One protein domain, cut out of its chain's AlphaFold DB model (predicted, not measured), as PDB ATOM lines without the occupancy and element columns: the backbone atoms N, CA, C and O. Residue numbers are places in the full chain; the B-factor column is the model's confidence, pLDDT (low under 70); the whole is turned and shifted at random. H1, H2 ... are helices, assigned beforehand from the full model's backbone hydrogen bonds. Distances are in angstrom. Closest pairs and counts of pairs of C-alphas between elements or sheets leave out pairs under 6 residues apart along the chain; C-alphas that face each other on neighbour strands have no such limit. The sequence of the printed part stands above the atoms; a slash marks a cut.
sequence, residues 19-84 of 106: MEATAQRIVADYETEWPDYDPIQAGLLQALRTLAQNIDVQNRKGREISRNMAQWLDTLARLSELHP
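Overview. This is residues 19 to 84 of the 106 residues of an uncharacterized protein of Bifidobacterium pseudolongum subsp. globosum (UniProt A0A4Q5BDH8). The longest helix, H2, has H1 and H3 packed along it, giving a slender three-helix bundle in which the chain folds back at each of its two tight links. H1 and H3 pack on different sides of H2, so that the three helix centres make a triangle. The printed part has 66 residues with three named helices in the order H1, H2, H3 and no named strand; the class is all helix. It is compact, with a radius of gyration of the C-alphas of 12.2 A, and its outline is a rod spanning 39 by 18 by 16 A.

Along the chain. Find C-alpha 39 at (-12.153, 18.836, -46.949); from there H2, residues 39 to 60, runs 31.8 A to C-alpha 60 at (-15.884, 49.373, -38.754). Before it, H1 takes residues 19 to 33, 21.1 A, beginning at C-alpha 19 at (-20.686, 40.441, -44.109). After it, H3 takes residues 66 to 82, 24.8 A, ending at C-alpha 82 at (-16.766, 22.402, -56.852).

Arrangement. Start at H2 and look to H3: they touch, and their closest C-alphas, those of Leu 48 and Trp 72, are 6.0 A apart. This helical hairpin has a shallow tilt of 23 degrees, opposite ways. H1 and H2 also touch and form a helical hairpin, with their closest C-alphas, those of Glu 20 and Ala 52, 4.8 A apart. Their tilt is shallow, 18 degrees, opposite ways. H1 and H3 are near each other, with 5 pairs of C-alphas within 10 A. In H1, H2 and H3 every O i to N i+4 pair is within hydrogen-bond range.

Size, cuts and confidence. Look for the two C-alphas farthest apart at Asp 36 and Gly 62, 39.1 A. The printed part has no cut, and no link is long. The mean pLDDT of the printed part is 94.0, and no printed residue is under 70.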
ATOM      1  N   MET A  19     -21.356  41.436 -43.268       96.62
ATOM      2  CA  MET A  19     -20.686  40.441 -44.109       96.62
ATOM      3  C   MET A  19     -20.678  39.077 -43.444       96.62
ATOM      4  O   MET A  19     -20.910  38.070 -44.107       96.62
ATOM      5  N   GLU A  20     -20.437  39.028 -42.141       96.12
ATOM      6  CA  GLU A  20     -20.466  37.784 -41.391       96.12
ATOM      7  C   GLU A  20     -21.855  37.149 -41.381       96.12
ATOM      8  O   GLU A  20     -21.966  35.961 -41.669       96.12
ATOM      9  N   ALA A  21     -22.914  37.934 -41.164       94.81
ATOM     10  CA  ALA A  21     -24.288  37.443 -41.265       94.81
ATOM     11  C   ALA A  21     -24.593  36.875 -42.665       94.81
ATOM     12  O   ALA A  21     -25.267  35.856 -42.807       94.81
ATOM     13  N   THR A  22     -24.060  37.510 -43.713       95.19
ATOM     14  CA  THR A  22     -24.185  37.019 -45.093       95.19
ATOM     15  C   THR A  22     -23.433  35.703 -45.288       95.19
ATOM     16  O   THR A  22     -23.989  34.757 -45.841       95.19
ATOM     17  N   ALA A  23     -22.196  35.604 -44.800       95.81
ATOM     18  CA  ALA A  23     -21.405  34.382 -44.890       95.81
ATOM     19  C   ALA A  23     -22.045  33.222 -44.115       95.81
ATOM     20  O   ALA A  23     -22.045  32.104 -44.613       95.81
ATOM     21  N   GLN A  24     -22.630  33.476 -42.941       95.25
ATOM     22  CA  GLN A  24     -23.358  32.458 -42.175       95.25
ATOM     23  C   GLN A  24     -24.528  31.876 -42.976       95.25
ATOM     24  O   GLN A  24     -24.677  30.658 -43.020       95.25
ATOM     25  N   ARG A  25     -25.312  32.724 -43.658       93.94
ATOM     26  CA  ARG A  25     -26.409  32.275 -44.531       93.94
ATOM     27  C   ARG A  25     -25.906  31.453 -45.711       93.94
ATOM     28  O   ARG A  25     -26.378  30.344 -45.902       93.94
ATOM     29  N   ILE A  26     -24.907  31.960 -46.439       93.75
ATOM     30  CA  ILE A  26     -24.324  31.245 -47.585       93.75
ATOM     31  C   ILE A  26     -23.806  29.873 -47.156       93.75
ATOM     32  O   ILE A  26     -24.067  28.890 -47.833       93.75
ATOM     33  N   VAL A  27     -23.083  29.793 -46.036       93.94
ATOM     34  CA  VAL A  27     -22.540  28.517 -45.559       93.94
ATOM     35  C   VAL A  27     -23.656  27.560 -45.143       93.94
ATOM     36  O   VAL A  27     -23.577  26.389 -45.487       93.94
ATOM     37  N   ALA A  28     -24.693  28.040 -44.452       92.19
ATOM     38  CA  ALA A  28     -25.824  27.201 -44.058       92.19
ATOM     39  C   ALA A  28     -26.595  26.654 -45.273       92.19
ATOM     40  O   ALA A  28     -26.930  25.469 -45.304       92.19
ATOM     41  N   ASP A  29     -26.837  27.498 -46.279       91.94
ATOM     42  CA  ASP A  29     -27.490  27.095 -47.527       91.94
ATOM     43  C   ASP A  29     -26.612  26.075 -48.280       91.94
ATOM     44  O   ASP A  29     -27.094  25.014 -48.669       91.94
ATOM     45  N   TYR A  30     -25.300  26.330 -48.375       91.62
ATOM     46  CA  TYR A  30     -24.331  25.432 -49.015       91.62
ATOM     47  C   TYR A  30     -24.255  24.063 -48.318       91.62
ATOM     48  O   TYR A  30     -24.327  23.024 -48.962       91.62
ATOM     49  N   GLU A  31     -24.140  24.027 -46.990       91.19
ATOM     50  CA  GLU A  31     -24.096  22.774 -46.218       91.19
ATOM     51  C   GLU A  31     -25.418  21.990 -46.297       91.19
ATOM     52  O   GLU A  31     -25.416  20.766 -46.166       91.19
ATOM     53  N   THR A  32     -26.541  22.676 -46.531       91.69
ATOM     54  CA  THR A  32     -27.848  22.036 -46.749       91.69
ATOM     55  C   THR A  32     -27.934  21.385 -48.129       91.69
ATOM     56  O   THR A  32     -28.484  20.291 -48.255       91.69
ATOM     57  N   GLU A  33     -27.406  22.046 -49.158       91.12
ATOM     58  CA  GLU A  33     -27.428  21.557 -50.539       91.12
ATOM     59  C   GLU A  33     -26.399  20.440 -50.779       91.12
ATOM     60  O   GLU A  33     -26.700  19.453 -51.454       91.12
ATOM     61  N   TRP A  34     -25.222  20.539 -50.151       90.44
ATOM     62  CA  TRP A  34     -24.121  19.577 -50.273       90.44
ATOM     63  C   TRP A  34     -23.687  19.049 -48.894       90.44
ATOM     64  O   TRP A  34     -22.673  19.497 -48.346       90.44
ATOM     65  N   PRO A  35     -24.444  18.092 -48.319       89.81
ATOM     66  CA  PRO A  35     -24.245  17.617 -46.946       89.81
ATOM     67  C   PRO A  35     -23.049  16.670 -46.777       89.81
ATOM     68  O   PRO A  35     -22.612  16.421 -45.650       89.81
ATOM     69  N   ASP A  36     -22.531  16.113 -47.872       91.00
ATOM     70  CA  ASP A  36     -21.383  15.214 -47.831       91.00
ATOM     71  C   ASP A  36     -20.098  15.986 -47.515       91.00
ATOM     72  O   ASP A  36     -19.812  17.045 -48.071       91.00
ATOM     73  N   TYR A  37     -19.296  15.436 -46.604       88.69
ATOM     74  CA  TYR A  37     -18.067  16.091 -46.177       88.69
ATOM     75  C   TYR A  37     -16.988  16.044 -47.268       88.69
ATOM     76  O   TYR A  37     -16.455  14.976 -47.580       88.69
ATOM     77  N   ASP A  38     -16.585  17.222 -47.744       92.69
ATOM     78  CA  ASP A  38     -15.394  17.439 -48.569       92.69
ATOM     79  C   ASP A  38     -14.414  18.389 -47.835       92.69
ATOM     80  O   ASP A  38     -14.793  19.495 -47.431       92.69
ATOM     81  N   PRO A  39     -13.139  17.996 -47.629       93.50
ATOM     82  CA  PRO A  39     -12.153  18.836 -46.949       93.50
ATOM     83  C   PRO A  39     -11.801  20.136 -47.697       93.50
ATOM     84  O   PRO A  39     -11.461  21.128 -47.049       93.50
ATOM     85  N   ILE A  40     -11.869  20.167 -49.032       95.25
ATOM     86  CA  ILE A  40     -11.639  21.377 -49.833       95.25
ATOM     87  C   ILE A  40     -12.816  22.337 -49.666       95.25
ATOM     88  O   ILE A  40     -12.597  23.513 -49.366       95.25
ATOM     89  N   GLN A  41     -14.046  21.826 -49.762       94.38
ATOM     90  CA  GLN A  41     -15.267  22.569 -49.437       94.38
ATOM     91  C   GLN A  41     -15.181  23.159 -48.026       94.38
ATOM     92  O   GLN A  41     -15.309  24.370 -47.856       94.38
ATOM     93  N   ALA A  42     -14.874  22.340 -47.014       95.06
ATOM     94  CA  ALA A  42     -14.758  22.793 -45.629       95.06
ATOM     95  C   ALA A  42     -13.714  23.914 -45.465       95.06
ATOM     96  O   ALA A  42     -13.953  24.899 -44.759       95.06
ATOM     97  N   GLY A  43     -12.572  23.804 -46.151       96.81
ATOM     98  CA  GLY A  43     -11.545  24.846 -46.170       96.81
ATOM     99  C   GLY A  43     -12.036  26.165 -46.778       96.81
ATOM    100  O   GLY A  43     -11.789  27.233 -46.213       96.81
ATOM    101  N   LEU A  44     -12.765  26.103 -47.894       96.88
ATOM    102  CA  LEU A  44     -13.328  27.281 -48.557       96.88
ATOM    103  C   LEU A  44     -14.447  27.934 -47.730       96.88
ATOM    104  O   LEU A  44     -14.451  29.155 -47.574       96.88
ATOM    105  N   LEU A  45     -15.343  27.149 -47.123       96.25
ATOM    106  CA  LEU A  45     -16.391  27.665 -46.232       96.25
ATOM    107  C   LEU A  45     -15.784  28.360 -45.000       96.25
ATOM    108  O   LEU A  45     -16.228  29.442 -44.605       96.25
ATOM    109  N   GLN A  46     -14.705  27.811 -44.433       97.12
ATOM    110  CA  GLN A  46     -13.976  28.457 -43.339       97.12
ATOM    111  C   GLN A  46     -13.276  29.753 -43.783       97.12
ATOM    112  O   GLN A  46     -13.271  30.744 -43.039       97.12
ATOM    113  N   ALA A  47     -12.698  29.779 -44.989       97.12
ATOM    114  CA  ALA A  47     -12.113  30.991 -45.559       97.12
ATOM    115  C   ALA A  47     -13.177  32.089 -45.724       97.12
ATOM    116  O   ALA A  47     -12.939  33.229 -45.318       97.12
ATOM    117  N   LEU A  48     -14.370  31.734 -46.210       97.19
ATOM    118  CA  LEU A  48     -15.494  32.653 -46.388       97.19
ATOM    119  C   LEU A  48     -15.903  33.320 -45.064       97.19
ATOM    120  O   LEU A  48     -15.992  34.550 -44.998       97.19
ATOM    121  N   ARG A  49     -16.070  32.527 -43.993       96.88
ATOM    122  CA  ARG A  49     -16.378  33.023 -42.635       96.88
ATOM    123  C   ARG A  49     -15.296  33.980 -42.120       96.88
ATOM    124  O   ARG A  49     -15.596  35.065 -41.624       96.88
ATOM    125  N   THR A  50     -14.028  33.607 -42.287       96.38
ATOM    126  CA  THR A  50     -12.875  34.384 -41.795       96.38
ATOM    127  C   THR A  50     -12.728  35.720 -42.527       96.38
ATOM    128  O   THR A  50     -12.478  36.762 -41.914       96.38
ATOM    129  N   LEU A  51     -12.891  35.711 -43.850       97.69
ATOM    130  CA  LEU A  51     -12.823  36.912 -44.676       97.69
ATOM    131  C   LEU A  51     -13.962  37.873 -44.334       97.69
ATOM    132  O   LEU A  51     -13.703  39.062 -44.157       97.69
ATOM    133  N   ALA A  52     -15.182  37.364 -44.153       96.94
ATOM    134  CA  ALA A  52     -16.341  38.160 -43.768       96.94
ATOM    135  C   ALA A  52     -16.136  38.894 -42.430       96.94
ATOM    136  O   ALA A  52     -16.270  40.118 -42.371       96.94
ATOM    137  N   GLN A  53     -15.679  38.181 -41.393       95.69
ATOM    138  CA  GLN A  53     -15.309  38.784 -40.105       95.69
ATOM    139  C   GLN A  53     -14.244  39.879 -40.259       95.69
ATOM    140  O   GLN A  53     -14.347  40.960 -39.669       95.69
ATOM    141  N   ASN A  54     -13.215  39.628 -41.072       94.88
ATOM    142  CA  ASN A  54     -12.149  40.597 -41.310       94.88
ATOM    143  C   ASN A  54     -12.643  41.841 -42.054       94.88
ATOM    144  O   ASN A  54     -12.209  42.948 -41.722       94.88
ATOM    145  N   ILE A  55     -13.536  41.678 -43.033       96.31
ATOM    146  CA  ILE A  55     -14.165  42.789 -43.754       96.31
ATOM    147  C   ILE A  55     -14.966  43.644 -42.777       96.31
ATOM    148  O   ILE A  55     -14.736  44.849 -42.720       96.31
ATOM    149  N   ASP A  56     -15.812  43.041 -41.942       95.88
ATOM    150  CA  ASP A  56     -16.608  43.780 -40.959       95.88
ATOM    151  C   ASP A  56     -15.723  44.551 -39.967       95.88
ATOM    152  O   ASP A  56     -15.939  45.739 -39.706       95.88
ATOM    153  N   VAL A  57     -14.660  43.922 -39.450       94.81
ATOM    154  CA  VAL A  57     -13.707  44.568 -38.532       94.81
ATOM    155  C   VAL A  57     -12.949  45.715 -39.201       94.81
ATOM    156  O   VAL A  57     -12.690  46.737 -38.557       94.81
ATOM    157  N   GLN A  58     -12.532  45.559 -40.456       94.69
ATOM    158  CA  GLN A  58     -11.820  46.603 -41.192       94.69
ATOM    159  C   GLN A  58     -12.748  47.756 -41.575       94.69
ATOM    160  O   GLN A  58     -12.375  48.908 -41.351       94.69
ATOM    161  N   ASN A  59     -13.957  47.451 -42.042       93.50
ATOM    162  CA  ASN A  59     -14.975  48.431 -42.397       93.50
ATOM    163  C   ASN A  59     -15.367  49.286 -41.184       93.50
ATOM    164  O   ASN A  59     -15.310  50.512 -41.246       93.50
ATOM    165  N   ARG A  60     -15.616  48.661 -40.021       94.12
ATOM    166  CA  ARG A  60     -15.884  49.373 -38.754       94.12
ATOM    167  C   ARG A  60     -14.745  50.320 -38.354       94.12
ATOM    168  O   ARG A  60     -14.975  51.335 -37.708       94.12
ATOM    169  N   LYS A  61     -13.505  49.992 -38.726       94.69
ATOM    170  CA  LYS A  61     -12.307  50.802 -38.450       94.69
ATOM    171  C   LYS A  61     -11.983  51.804 -39.568       94.69
ATOM    172  O   LYS A  61     -10.926  52.425 -39.503       94.69
ATOM    173  N   GLY A  62     -12.845  51.942 -40.581       93.94
ATOM    174  CA  GLY A  62     -12.643  52.838 -41.724       93.94
ATOM    175  C   GLY A  62     -11.427  52.475 -42.579       93.94
ATOM    176  O   GLY A  62     -10.804  53.355 -43.168       93.94
ATOM    177  N   ARG A  63     -11.031  51.198 -42.589       95.50
ATOM    178  CA  ARG A  63      -9.867  50.718 -43.342       95.50
ATOM    179  C   ARG A  63     -10.272  50.169 -44.697       95.50
ATOM    180  O   ARG A  63     -11.403  49.746 -44.899       95.50
ATOM    181  N   GLU A  64      -9.302  50.141 -45.603       95.06
ATOM    182  CA  GLU A  64      -9.452  49.512 -46.908       95.06
ATOM    183  C   GLU A  64      -9.811  48.024 -46.768       95.06
ATOM    184  O   GLU A  64      -9.158  47.301 -46.016       95.06
ATOM    185  N   ILE A  65     -10.823  47.582 -47.524       95.75
ATOM    186  CA  ILE A  65     -11.321  46.194 -47.545       95.75
ATOM    187  C   ILE A  65     -11.175  45.509 -48.910       95.75
ATOM    188  O   ILE A  65     -11.565  44.352 -49.051       95.75
ATOM    189  N   SER A  66     -10.636  46.198 -49.923       95.50
ATOM    190  CA  SER A  66     -10.686  45.752 -51.324       95.50
ATOM    191  C   SER A  66     -10.066  44.363 -51.521       95.50
ATOM    192  O   SER A  66     -10.659  43.496 -52.158       95.50
ATOM    193  N   ARG A  67      -8.913  44.115 -50.888       96.94
ATOM    194  CA  ARG A  67      -8.196  42.839 -50.952       96.94
ATOM    195  C   ARG A  67      -8.991  41.702 -50.321       96.94
ATOM    196  O   ARG A  67      -9.075  40.632 -50.914       96.94
ATOM    197  N   ASN A  68      -9.578  41.937 -49.148       94.88
ATOM    198  CA  ASN A  68     -10.394  40.924 -48.483       94.88
ATOM    199  C   ASN A  68     -11.663  40.637 -49.290       94.88
ATOM    200  O   ASN A  68     -12.030  39.479 -49.435       94.88
ATOM    201  N   MET A  69     -12.295  41.670 -49.857       97.12
ATOM    202  CA  MET A  69     -13.455  41.510 -50.736       97.12
ATOM    203  C   MET A  69     -13.110  40.717 -51.998       97.12
ATOM    204  O   MET A  69     -13.851  39.810 -52.359       97.12
ATOM    205  N   ALA A  70     -11.975  40.999 -52.641       97.62
ATOM    206  CA  ALA A  70     -11.526  40.246 -53.809       97.62
ATOM    207  C   ALA A  70     -11.286  38.764 -53.476       97.62
ATOM    208  O   ALA A  70     -11.727  37.890 -54.213       97.62
ATOM    209  N   GLN A  71     -10.651  38.473 -52.336       97.56
ATOM    210  CA  GLN A  71     -10.458  37.098 -51.862       97.56
ATOM    211  C   GLN A  71     -11.779  36.415 -51.489       97.56
ATOM    212  O   GLN A  71     -11.930  35.213 -51.696       97.56
ATOM    213  N   TRP A  72     -12.741  37.167 -50.952       97.12
ATOM    214  CA  TRP A  72     -14.061  36.649 -50.599       97.12
ATOM    215  C   TRP A  72     -14.842  36.245 -51.855       97.12
ATOM    216  O   TRP A  72     -15.370  35.138 -51.914       97.12
ATOM    217  N   LEU A  73     -14.817  37.081 -52.896       96.75
ATOM    218  CA  LEU A  73     -15.410  36.773 -54.200       96.75
ATOM    219  C   LEU A  73     -14.711  35.595 -54.903       96.75
ATOM    220  O   LEU A  73     -15.394  34.732 -55.444       96.75
ATOM    221  N   ASP A  74     -13.378  35.512 -54.849       97.50
ATOM    222  CA  ASP A  74     -12.623  34.364 -55.385       97.50
ATOM    223  C   ASP A  74     -12.989  33.056 -54.666       97.50
ATOM    224  O   ASP A  74     -13.134  32.009 -55.291       97.50
ATOM    225  N   THR A  75     -13.203  33.117 -53.348       96.94
ATOM    226  CA  THR A  75     -13.632  31.954 -52.555       96.94
ATOM    227  C   THR A  75     -15.016  31.466 -52.990       96.94
ATOM    228  O   THR A  75     -15.213  30.261 -53.137       96.94
ATOM    229  N   LEU A  76     -15.958  32.382 -53.245       94.50
ATOM    230  CA  LEU A  76     -17.282  32.036 -53.774       94.50
ATOM    231  C   LEU A  76     -17.207  31.413 -55.171       94.50
ATOM    232  O   LEU A  76     -17.882  30.420 -55.424       94.50
ATOM    233  N   ALA A  77     -16.365  31.955 -56.054       94.12
ATOM    234  CA  ALA A  77     -16.167  31.391 -57.386       94.12
ATOM    235  C   ALA A  77     -15.667  29.939 -57.304       94.12
ATOM    236  O   ALA A  77     -16.276  29.045 -57.885       94.12
ATOM    237  N   ARG A  78     -14.648  29.666 -56.481       94.12
ATOM    238  CA  ARG A  78     -14.144  28.298 -56.258       94.12
ATOM    239  C   ARG A  78     -15.201  27.358 -55.678       94.12
ATOM    240  O   ARG A  78     -15.266  26.202 -56.076       94.12
ATOM    241  N   LEU A  79     -16.028  27.838 -54.747       91.88
ATOM    242  CA  LEU A  79     -17.138  27.053 -54.192       91.88
ATOM    243  C   LEU A  79     -18.161  26.672 -55.271       91.88
ATOM    244  O   LEU A  79     -18.655  25.547 -55.251       91.88
ATOM    245  N   SER A  80     -18.440  27.576 -56.215       89.12
ATOM    246  CA  SER A  80     -19.322  27.301 -57.357       89.12
ATOM    247  C   SER A  80     -18.707  26.360 -58.397       89.12
ATOM    248  O   SER A  80     -19.435  25.695 -59.119       89.12
ATOM    249  N   GLU A  81     -17.378  26.273 -58.477       91.31
ATOM    250  CA  GLU A  81     -16.684  25.333 -59.366       91.31
ATOM    251  C   GLU A  81     -16.671  23.900 -58.817       91.31
ATOM    252  O   GLU A  81     -16.602  22.956 -59.602       91.31
ATOM    253  N   LEU A  82     -16.717  23.727 -57.487       89.06
ATOM    254  CA  LEU A  82     -16.766  22.402 -56.852       89.06
ATOM    255  C   LEU A  82     -18.082  21.686 -57.135       89.06
ATOM    256  O   LEU A  82     -18.081  20.511 -57.493       89.06
ATOM    257  N   HIS A  83     -19.179  22.423 -57.006       80.88
ATOM    258  CA  HIS A  83     -20.516  21.962 -57.340       80.88
ATOM    259  C   HIS A  83     -21.082  22.927 -58.372       80.88
ATOM    260  O   HIS A  83     -21.805  23.857 -58.002       80.88
ATOM    261  N   PRO A  84     -20.701  22.774 -59.655       70.94
ATOM    262  CA  PRO A  84     -21.278  23.591 -60.702       70.94
ATOM    263  C   PRO A  84     -22.780  23.379 -60.634       70.94
ATOM    264  O   PRO A  84     -23.254  22.248 -60.743       70.94
TER     265      PRO A  84